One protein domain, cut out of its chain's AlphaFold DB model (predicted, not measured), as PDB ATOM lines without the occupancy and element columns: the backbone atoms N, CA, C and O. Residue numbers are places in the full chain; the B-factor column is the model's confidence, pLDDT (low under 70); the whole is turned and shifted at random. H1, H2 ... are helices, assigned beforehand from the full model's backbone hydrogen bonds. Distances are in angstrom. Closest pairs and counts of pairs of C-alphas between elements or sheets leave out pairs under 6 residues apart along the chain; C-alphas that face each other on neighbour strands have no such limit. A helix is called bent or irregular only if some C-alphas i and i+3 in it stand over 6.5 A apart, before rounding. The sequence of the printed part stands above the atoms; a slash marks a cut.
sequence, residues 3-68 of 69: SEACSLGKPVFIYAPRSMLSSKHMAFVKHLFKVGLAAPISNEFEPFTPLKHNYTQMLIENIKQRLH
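Overview. This is residues 3 to 68 of the 69 residues of an uncharacterized protein of endosymbiont of Acanthamoeba sp. UWC8 (UniProt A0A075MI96). Three helices are strung on two long loops and form no bundle: the loops meet at a short parallel pairing of residues 13 to 14 with residues 39 to 40, and the second loop, residues 35 to 54, swings out wide before it reaches H3. At one end of the long axis residues 62 to 68, of which 62 to 67 belong to H3, stand free and stick out as an arm, while H2 lies away from H3, and H1 is a short helix of five residues at the start of the printed part. The printed part has 66 residues with three named helices, H1, H2 and H3 in that order, and no named strand. The class is all helix, though under half of the residues, 30 of 66, are in named elements. The whole is only just loose, close to compact, with a radius of gyration of the C-alphas of 13.4 A and spans of 42 by 29 by 17 A.

Arrangement. H1, residues 3 to 7, and H3, residues 55 to 67, only just touch, with 3 pairs of C-alphas within 8 A. The closest are the C-alphas of Ser 7 and Tyr 55, 5.7 A apart, and H3 touches H1 with residues 55 to 56 alone. H2, residues 23 to 34, touches no helix. H1 and H2 are apart, but only just: their closest C-alphas are 8.2 A apart. H2 and H3 are apart. In H2 and H3 every O i to N i+4 pair is within hydrogen-bond range; in H1 0 of 1 such pairs is, beside 2 of 2 O i to N i+3 pairs.

Along the chain. H1 begins at C-alpha 3, at (37.204, -41.287, -4.131), and runs 6.9 A from first to last C-alpha. H2 runs 16.2 A, from C-alpha 23 at (38.482, -33.999, 11.317) to C-alpha 34. H3, the longest helix by residues with 13, runs 18.2 A and ends at C-alpha 67, at (22.193, -26.702, -14.872). No helix is bent or irregular.

Size, cuts and confidence. The two C-alphas farthest apart, those of Asn 43 and His 68, are 43.7 A apart, and the first and last printed C-alphas, of Ser 3 and His 68, are 26.0 A apart. The link from H1 to H2, residues 8 to 22, is long, with 15 residues. The link from H2 to H3, residues 35 to 54, is also long, with 20 residues. The printed part has no cut. The mean pLDDT of the printed part is 80.0, and residues 43 to 55 are under 70.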
ATOM      1  N   SER A   3      38.094 -41.851  -3.101       84.31
ATOM      2  CA  SER A   3      37.204 -41.287  -4.131       84.31
ATOM      3  C   SER A   3      37.344 -41.985  -5.483       84.31
ATOM      4  O   SER A   3      36.350 -42.317  -6.114       84.31
ATOM      5  N   GLU A   4      38.575 -42.234  -5.913       86.94
ATOM      6  CA  GLU A   4      38.875 -42.897  -7.183       86.94
ATOM      7  C   GLU A   4      38.393 -44.353  -7.196       86.94
ATOM      8  O   GLU A   4      37.793 -44.799  -8.171       86.94
ATOM      9  N   ALA A   5      38.565 -45.072  -6.080       88.31
ATOM     10  CA  ALA A   5      38.060 -46.435  -5.937       88.31
ATOM     11  C   ALA A   5      36.527 -46.503  -6.077       88.31
ATOM     12  O   ALA A   5      36.011 -47.436  -6.692       88.31
ATOM     13  N   CYS A   6      35.806 -45.490  -5.575       86.25
ATOM     14  CA  CYS A   6      34.343 -45.413  -5.671       86.25
ATOM     15  C   CYS A   6      33.844 -45.269  -7.122       86.25
ATOM     16  O   CYS A   6      32.708 -45.632  -7.417       86.25
ATOM     17  N   SER A   7      34.675 -44.770  -8.042       83.25
ATOM     18  CA  SER A   7      34.308 -44.594  -9.456       83.25
ATOM     19  C   SER A   7      34.352 -45.895 -10.264       83.25
ATOM     20  O   SER A   7      33.761 -45.977 -11.340       83.25
ATOM     21  N   LEU A   8      35.021 -46.935  -9.755       83.94
ATOM     22  CA  LEU A   8      35.249 -48.194 -10.475       83.94
ATOM     23  C   LEU A   8      34.012 -49.105 -10.545       83.94
ATOM     24  O   LEU A   8      34.086 -50.186 -11.125       83.94
ATOM     25  N   GLY A   9      32.892 -48.711  -9.929       77.31
ATOM     26  CA  GLY A   9      31.670 -49.522  -9.874       77.31
ATOM     27  C   GLY A   9      31.813 -50.806  -9.047       77.31
ATOM     28  O   GLY A   9      30.963 -51.688  -9.131       77.31
ATOM     29  N   LYS A  10      32.890 -50.919  -8.262       82.25
ATOM     30  CA  LYS A  10      33.147 -52.024  -7.334       82.25
ATOM     31  C   LYS A  10      32.852 -51.584  -5.895       82.25
ATOM     32  O   LYS A  10      32.962 -50.393  -5.603       82.25
ATOM     33  N   PRO A  11      32.525 -52.524  -4.992       82.62
ATOM     34  CA  PRO A  11      32.381 -52.222  -3.574       82.62
ATOM     35  C   PRO A  11      33.677 -51.634  -3.005       82.62
ATOM     36  O   PRO A  11      34.768 -52.137  -3.287       82.62
ATOM     37  N   VAL A  12      33.555 -50.599  -2.174       87.25
ATOM     38  CA  VAL A  12      34.687 -49.988  -1.465       87.25
ATOM     39  C   VAL A  12      34.459 -50.109   0.035       87.25
ATOM     40  O   VAL A  12      33.491 -49.571   0.569       87.25
ATOM     41  N   PHE A  13      35.387 -50.776   0.715       88.81
ATOM     42  CA  PHE A  13      35.412 -50.879   2.171       88.81
ATOM     43  C   PHE A  13      36.568 -50.048   2.722       88.81
ATOM     44  O   PHE A  13      37.699 -50.151   2.247       88.81
ATOM     45  N   ILE A  14      36.283 -49.197   3.705       89.06
ATOM     46  CA  ILE A  14      37.252 -48.257   4.270       89.06
ATOM     47  C   ILE A  14      37.546 -48.633   5.722       89.06
ATOM     48  O   ILE A  14      36.657 -48.622   6.575       89.06
ATOM     49  N   TYR A  15      38.824 -48.884   6.014       88.19
ATOM     50  CA  TYR A  15      39.351 -48.885   7.377       88.19
ATOM     51  C   TYR A  15      39.724 -47.458   7.788       88.19
ATOM     52  O   TYR A  15      40.625 -46.853   7.210       88.19
ATOM     53  N   ALA A  16      39.006 -46.902   8.762       84.62
ATOM     54  CA  ALA A  16      39.106 -45.489   9.130       84.62
ATOM     55  C   ALA A  16      38.933 -45.269  10.649       84.62
ATOM     56  O   ALA A  16      37.968 -44.628  11.078       84.62
ATOM     57  N   PRO A  17      39.837 -45.796  11.497       84.56
ATOM     58  CA  PRO A  17      39.767 -45.554  12.934       84.56
ATOM     59  C   PRO A  17      39.978 -44.063  13.241       84.56
ATOM     60  O   PRO A  17      40.782 -43.385  12.601       84.56
ATOM     61  N   ARG A  18      39.271 -43.538  14.255       76.50
ATOM     62  CA  ARG A  18      39.340 -42.111  14.639       76.50
ATOM     63  C   ARG A  18      40.762 -41.632  14.929       76.50
ATOM     64  O   ARG A  18      41.077 -40.495  14.609       76.50
ATOM     65  N   SER A  19      41.605 -42.489  15.500       84.50
ATOM     66  CA  SER A  19      43.005 -42.182  15.812       84.50
ATOM     67  C   SER A  19      43.869 -41.912  14.577       84.50
ATOM     68  O   SER A  19      44.899 -41.260  14.702       84.50
ATOM     69  N   MET A  20      43.462 -42.379  13.391       81.25
ATOM     70  CA  MET A  20      44.212 -42.201  12.141       81.25
ATOM     71  C   MET A  20      43.718 -41.029  11.288       81.25
ATOM     72  O   MET A  20      44.366 -40.681  10.303       81.25
ATOM     73  N   LEU A  21      42.572 -40.424  11.617       86.56
ATOM     74  CA  LEU A  21      41.927 -39.440  10.752       86.56
ATOM     75  C   LEU A  21      41.859 -38.059  11.392       86.56
ATOM     76  O   LEU A  21      41.335 -37.877  12.487       86.56
ATOM     77  N   SER A  22      42.279 -37.050  10.630       93.31
ATOM     78  CA  SER A  22      41.934 -35.662  10.933       93.31
ATOM     79  C   SER A  22      40.426 -35.427  10.778       93.31
ATOM     80  O   SER A  22      39.737 -36.142  10.044       93.31
ATOM     81  N   SER A  23      39.905 -34.365  11.400       92.50
ATOM     82  CA  SER A  23      38.482 -33.999  11.317       92.50
ATOM     83  C   SER A  23      37.984 -33.858   9.873       92.50
ATOM     84  O   SER A  23      36.868 -34.275   9.558       92.50
ATOM     85  N   LYS A  24      38.830 -33.342   8.969       92.75
ATOM     86  CA  LYS A  24      38.524 -33.216   7.537       92.75
ATOM     87  C   LYS A  24      38.369 -34.582   6.863       92.75
ATOM     88  O   LYS A  24      37.382 -34.808   6.168       92.75
ATOM     89  N   HIS A  25      39.313 -35.499   7.080       90.56
ATOM     90  CA  HIS A  25      39.229 -36.843   6.505       90.56
ATOM     91  C   HIS A  25      38.046 -37.631   7.073       90.56
ATOM     92  O   HIS A  25      37.350 -38.311   6.326       90.56
ATOM     93  N   MET A  26      37.759 -37.478   8.365       90.12
ATOM     94  CA  MET A  26      36.581 -38.072   8.995       90.12
ATOM     95  C   MET A  26      35.280 -37.578   8.348       90.12
ATOM     96  O   MET A  26      34.394 -38.378   8.058       90.12
ATOM     97  N   ALA A  27      35.156 -36.269   8.101       92.50
ATOM     98  CA  ALA A  27      33.992 -35.701   7.422       92.50
ATOM     99  C   ALA A  27      33.834 -36.257   5.998       92.50
ATOM    100  O   ALA A  27      32.727 -36.603   5.592       92.50
ATOM    101  N   PHE A  28      34.943 -36.407   5.272       92.94
ATOM    102  CA  PHE A  28      34.949 -37.000   3.938       92.94
ATOM    103  C   PHE A  28      34.510 -38.473   3.945       92.94
ATOM    104  O   PHE A  28      33.598 -38.834   3.208       92.94
ATOM    105  N   VAL A  29      35.077 -39.310   4.819       90.81
ATOM    106  CA  VAL A  29      34.695 -40.731   4.936       90.81
ATOM    107  C   VAL A  29      33.221 -40.877   5.330       90.81
ATOM    108  O   VAL A  29      32.489 -41.644   4.709       90.81
ATOM    109  N   LYS A  30      32.741 -40.074   6.290       90.44
ATOM    110  CA  LYS A  30      31.316 -40.032   6.659       90.44
ATOM    111  C   LYS A  30      30.422 -39.648   5.485       90.44
ATOM    112  O   LYS A  30      29.330 -40.193   5.355       90.44
ATOM    113  N   HIS A  31      30.861 -38.708   4.649       91.25
ATOM    114  CA  HIS A  31      30.119 -38.335   3.453       91.25
ATOM    115  C   HIS A  31      30.020 -39.514   2.481       91.25
ATOM    116  O   HIS A  31      28.908 -39.836   2.074       91.25
ATOM    117  N   LEU A  32      31.134 -40.198   2.188       88.62
ATOM    118  CA  LEU A  32      31.143 -41.381   1.319       88.62
ATOM    119  C   LEU A  32      30.193 -42.473   1.822       88.62
ATOM    120  O   LEU A  32      29.451 -43.035   1.025       88.62
ATOM    121  N   PHE A  33      30.163 -42.722   3.134       88.25
ATOM    122  CA  PHE A  33      29.225 -43.672   3.737       88.25
ATOM    123  C   PHE A  33      27.771 -43.200   3.618       88.25
ATOM    124  O   PHE A  33      26.894 -43.983   3.277       88.25
ATOM    125  N   LYS A  34      27.505 -41.905   3.840       86.75
ATOM    126  CA  LYS A  34      26.157 -41.320   3.757       86.75
ATOM    127  C   LYS A  34      25.552 -41.420   2.356       86.75
ATOM    128  O   LYS A  34      24.364 -41.690   2.232       86.75
ATOM    129  N   VAL A  35      26.348 -41.166   1.317       84.25
ATOM    130  CA  VAL A  35      25.917 -41.336  -0.084       84.25
ATOM    131  C   VAL A  35      26.105 -42.777  -0.577       84.25
ATOM    132  O   VAL A  35      25.846 -43.072  -1.739       84.25
ATOM    133  N   GLY A  36      26.563 -43.658   0.320       84.31
ATOM    134  CA  GLY A  36      26.713 -45.097   0.153       84.31
ATOM    135  C   GLY A  36      27.753 -45.539  -0.888       84.31
ATOM    136  O   GLY A  36      27.782 -46.683  -1.327       84.31
ATOM    137  N   LEU A  37      28.671 -44.645  -1.245       85.75
ATOM    138  CA  LEU A  37      29.786 -44.941  -2.145       85.75
ATOM    139  C   LEU A  37      30.829 -45.877  -1.527       85.75
ATOM    140  O   LEU A  37      31.613 -46.490  -2.245       85.75
ATOM    141  N   ALA A  38      30.854 -45.966  -0.199       88.88
ATOM    142  CA  ALA A  38      31.715 -46.868   0.543       88.88
ATOM    143  C   ALA A  38      31.012 -47.362   1.814       88.88
ATOM    144  O   ALA A  38      30.047 -46.752   2.279       88.88
ATOM    145  N   ALA A  39      31.547 -48.424   2.404       87.88
ATOM    146  CA  ALA A  39      31.135 -48.960   3.696       87.88
ATOM    147  C   ALA A  39      32.340 -49.045   4.653       87.88
ATOM    148  O   ALA A  39      33.486 -49.108   4.194       87.88
ATOM    149  N   PRO A  40      32.133 -49.026   5.982       87.44
ATOM    150  CA  PRO A  40      33.202 -49.349   6.915       87.44
ATOM    151  C   PRO A  40      33.642 -50.801   6.715       87.44
ATOM    152  O   PRO A  40      32.811 -51.673   6.467       87.44
ATOM    153  N   ILE A  41      34.940 -51.070   6.839       83.56
ATOM    154  CA  ILE A  41      35.403 -52.454   6.946       83.56
ATOM    155  C   ILE A  41      35.037 -52.967   8.352       83.56
ATOM    156  O   ILE A  41      35.485 -52.420   9.363       83.56
ATOM    157  N   SER A  42      34.161 -53.964   8.421       70.69
ATOM    158  CA  SER A  42      33.878 -54.747   9.626       70.69
ATOM    159  C   SER A  42      34.531 -56.126   9.490       70.69
ATOM    160  O   SER A  42      34.940 -56.527   8.401       70.69
ATOM    161  N   ASN A  43      34.638 -56.869  10.594       57.62
ATOM    162  CA  ASN A  43      35.098 -58.265  10.564       57.62
ATOM    163  C   ASN A  43      34.033 -59.239  10.016       57.62
ATOM    164  O   ASN A  43      34.275 -60.442   9.983       57.62
ATOM    165  N   GLU A  44      32.868 -58.738   9.600       55.72
ATOM    166  CA  GLU A  44      31.751 -59.538   9.099       55.72
ATOM    167  C   GLU A  44      31.524 -59.226   7.619       55.72
ATOM    168  O   GLU A  44      31.450 -58.064   7.213       55.72
ATOM    169  N   PHE A  45      31.465 -60.271   6.795       52.72
ATOM    170  CA  PHE A  45      31.271 -60.133   5.357       52.72
ATOM    171  C   PHE A  45      29.777 -59.965   5.060       52.72
ATOM    172  O   PHE A  45      29.052 -60.943   4.897       52.72
ATOM    173  N   GLU A  46      29.314 -58.720   5.009       55.50
ATOM    174  CA  GLU A  46      27.933 -58.402   4.644       55.50
ATOM    175  C   GLU A  46      27.743 -58.435   3.115       55.50
ATOM    176  O   GLU A  46      28.577 -57.886   2.381       55.50
ATOM    177  N   PRO A  47      26.654 -59.036   2.591       54.84
ATOM    178  CA  PRO A  47      26.347 -59.008   1.166       54.84
ATOM    179  C   PRO A  47      26.195 -57.565   0.671       54.84
ATOM    180  O   PRO A  47      25.232 -56.862   0.984       54.84
ATOM    181  N   PHE A  48      27.153 -57.106  -0.133       59.53
ATOM    182  CA  PHE A  48      27.093 -55.774  -0.718       59.53
ATOM    183  C   PHE A  48      26.013 -55.724  -1.797       59.53
ATOM    184  O   PHE A  48      26.112 -56.387  -2.829       59.53
ATOM    185  N   THR A  49      25.006 -54.884  -1.576       57.75
ATOM    186  CA  THR A  49      24.036 -54.529  -2.612       57.75
ATOM    187  C   THR A  49      24.542 -53.263  -3.304       57.75
ATOM    188  O   THR A  49      24.599 -52.216  -2.653       57.75
ATOM    189  N   PRO A  50      24.934 -53.314  -4.592       54.38
ATOM    190  CA  PRO A  50      25.358 -52.123  -5.309       54.38
ATOM    191  C   PRO A  50      24.255 -51.075  -5.270       54.38
ATOM    192  O   PRO A  50      23.096 -51.364  -5.579       54.38
ATOM    193  N   LEU A  51      24.609 -49.844  -4.911       57.25
ATOM    194  CA  LEU A  51      23.678 -48.742  -5.085       57.25
ATOM    195  C   LEU A  51      23.365 -48.599  -6.564       57.25
ATOM    196  O   LEU A  51      24.250 -48.667  -7.414       57.25
ATOM    197  N   LYS A  52      22.087 -48.357  -6.850       57.78
ATOM    198  CA  LYS A  52      21.540 -48.206  -8.204       57.78
ATOM    199  C   LYS A  52      22.281 -47.178  -9.073       57.78
ATOM    200  O   LYS A  52      22.123 -47.214 -10.286       57.78
ATOM    201  N   HIS A  53      23.062 -46.282  -8.465       55.09
ATOM    202  CA  HIS A  53      23.812 -45.239  -9.149       55.09
ATOM    203  C   HIS A  53      25.298 -45.338  -8.799       55.09
ATOM    204  O   HIS A  53      25.683 -45.191  -7.639       55.09
ATOM    205  N   ASN A  54      26.140 -45.541  -9.815       67.88
ATOM    206  CA  ASN A  54      27.584 -45.323  -9.690       67.88
ATOM    207  C   ASN A  54      27.824 -43.834  -9.345       67.88
ATOM    208  O   ASN A  54      27.071 -42.975  -9.808       67.88
ATOM    209  N   TYR A  55      28.858 -43.513  -8.556       67.88
ATOM    210  CA  TYR A  55      29.271 -42.138  -8.236       67.88
ATOM    211  C   TYR A  55      29.211 -41.197  -9.439       67.88
ATOM    212  O   TYR A  55      28.675 -40.096  -9.343       67.88
ATOM    213  N   THR A  56      29.697 -41.666 -10.588       70.69
ATOM    214  CA  THR A  56      29.684 -40.919 -11.844       70.69
ATOM    215  C   THR A  56      28.268 -40.523 -12.254       70.69
ATOM    216  O   THR A  56      28.035 -39.373 -12.604       70.69
ATOM    217  N   GLN A  57      27.299 -41.435 -12.150       71.25
ATOM    218  CA  GLN A  57      25.896 -41.138 -12.444       71.25
ATOM    219  C   GLN A  57      25.312 -40.164 -11.423       71.25
ATOM    220  O   GLN A  57      24.683 -39.193 -11.818       71.25
ATOM    221  N   MET A  58      25.574 -40.353 -10.127       73.88
ATOM    222  CA  MET A  58      25.109 -39.412  -9.102       73.88
ATOM    223  C   MET A  58      25.656 -37.994  -9.342       73.88
ATOM    224  O   MET A  58      24.941 -37.010  -9.157       73.88
ATOM    225  N   LEU A  59      26.916 -37.880  -9.765       77.19
ATOM    226  CA  LEU A  59      27.563 -36.606 -10.065       77.19
ATOM    227  C   LEU A  59      26.984 -35.969 -11.336       77.19
ATOM    228  O   LEU A  59      26.673 -34.782 -11.323       77.19
ATOM    229  N   ILE A  60      26.764 -36.766 -12.386       82.00
ATOM    230  CA  ILE A  60      26.083 -36.338 -13.616       82.00
ATOM    231  C   ILE A  60      24.678 -35.817 -13.301       82.00
ATOM    232  O   ILE A  60      24.343 -34.715 -13.720       82.00
ATOM    233  N   GLU A  61      23.877 -36.553 -12.528       82.75
ATOM    234  CA  GLU A  61      22.518 -36.137 -12.165       82.75
ATOM    235  C   GLU A  61      22.523 -34.852 -11.324       82.75
ATOM    236  O   GLU A  61      21.742 -33.941 -11.582       82.75
ATOM    237  N   ASN A  62      23.458 -34.702 -10.379       82.75
ATOM    238  CA  ASN A  62      23.600 -33.452  -9.622       82.75
ATOM    239  C   ASN A  62      24.006 -32.260 -10.501       82.75
ATOM    240  O   ASN A  62      23.551 -31.141 -10.267       82.75
ATOM    241  N   ILE A  63      24.877 -32.480 -11.492       86.50
ATOM    242  CA  ILE A  63      25.275 -31.443 -12.450       86.50
ATOM    243  C   ILE A  63      24.082 -31.056 -13.326       86.50
ATOM    244  O   ILE A  63      23.799 -29.869 -13.449       86.50
ATOM    245  N   LYS A  64      23.351 -32.035 -13.869       87.44
ATOM    246  CA  LYS A  64      22.133 -31.808 -14.659       87.44
ATOM    247  C   LYS A  64      21.098 -30.989 -13.890       87.44
ATOM    248  O   LYS A  64      20.687 -29.934 -14.357       87.44
ATOM    249  N   GLN A  65      20.792 -31.389 -12.652       89.12
ATOM    250  CA  GLN A  65      19.858 -30.674 -11.775       89.12
ATOM    251  C   GLN A  65      20.279 -29.221 -11.511       89.12
ATOM    252  O   GLN A  65      19.438 -28.326 -11.500       89.12
ATOM    253  N   ARG A  66      21.582 -28.962 -11.328       87.44
ATOM    254  CA  ARG A  66      22.119 -27.602 -11.141       87.44
ATOM    255  C   ARG A  66      22.101 -26.747 -12.404       87.44
ATOM    256  O   ARG A  66      22.075 -25.527 -12.289       87.44
ATOM    257  N   LEU A  67      22.172 -27.374 -13.574       90.12
ATOM    258  CA  LEU A  67      22.193 -26.702 -14.872       90.12
ATOM    259  C   LEU A  67      20.811 -26.655 -15.547       90.12
ATOM    260  O   LEU A  67      20.706 -26.091 -16.631       90.12
ATOM    261  N   HIS A  68      19.769 -27.211 -14.915       82.69
ATOM    262  CA  HIS A  68      18.424 -27.377 -15.483       82.69
ATOM    263  C   HIS A  68      18.408 -28.148 -16.820       82.69
ATOM    264  O   HIS A  68      17.634 -27.822 -17.721       82.69
TER     265      HIS A  68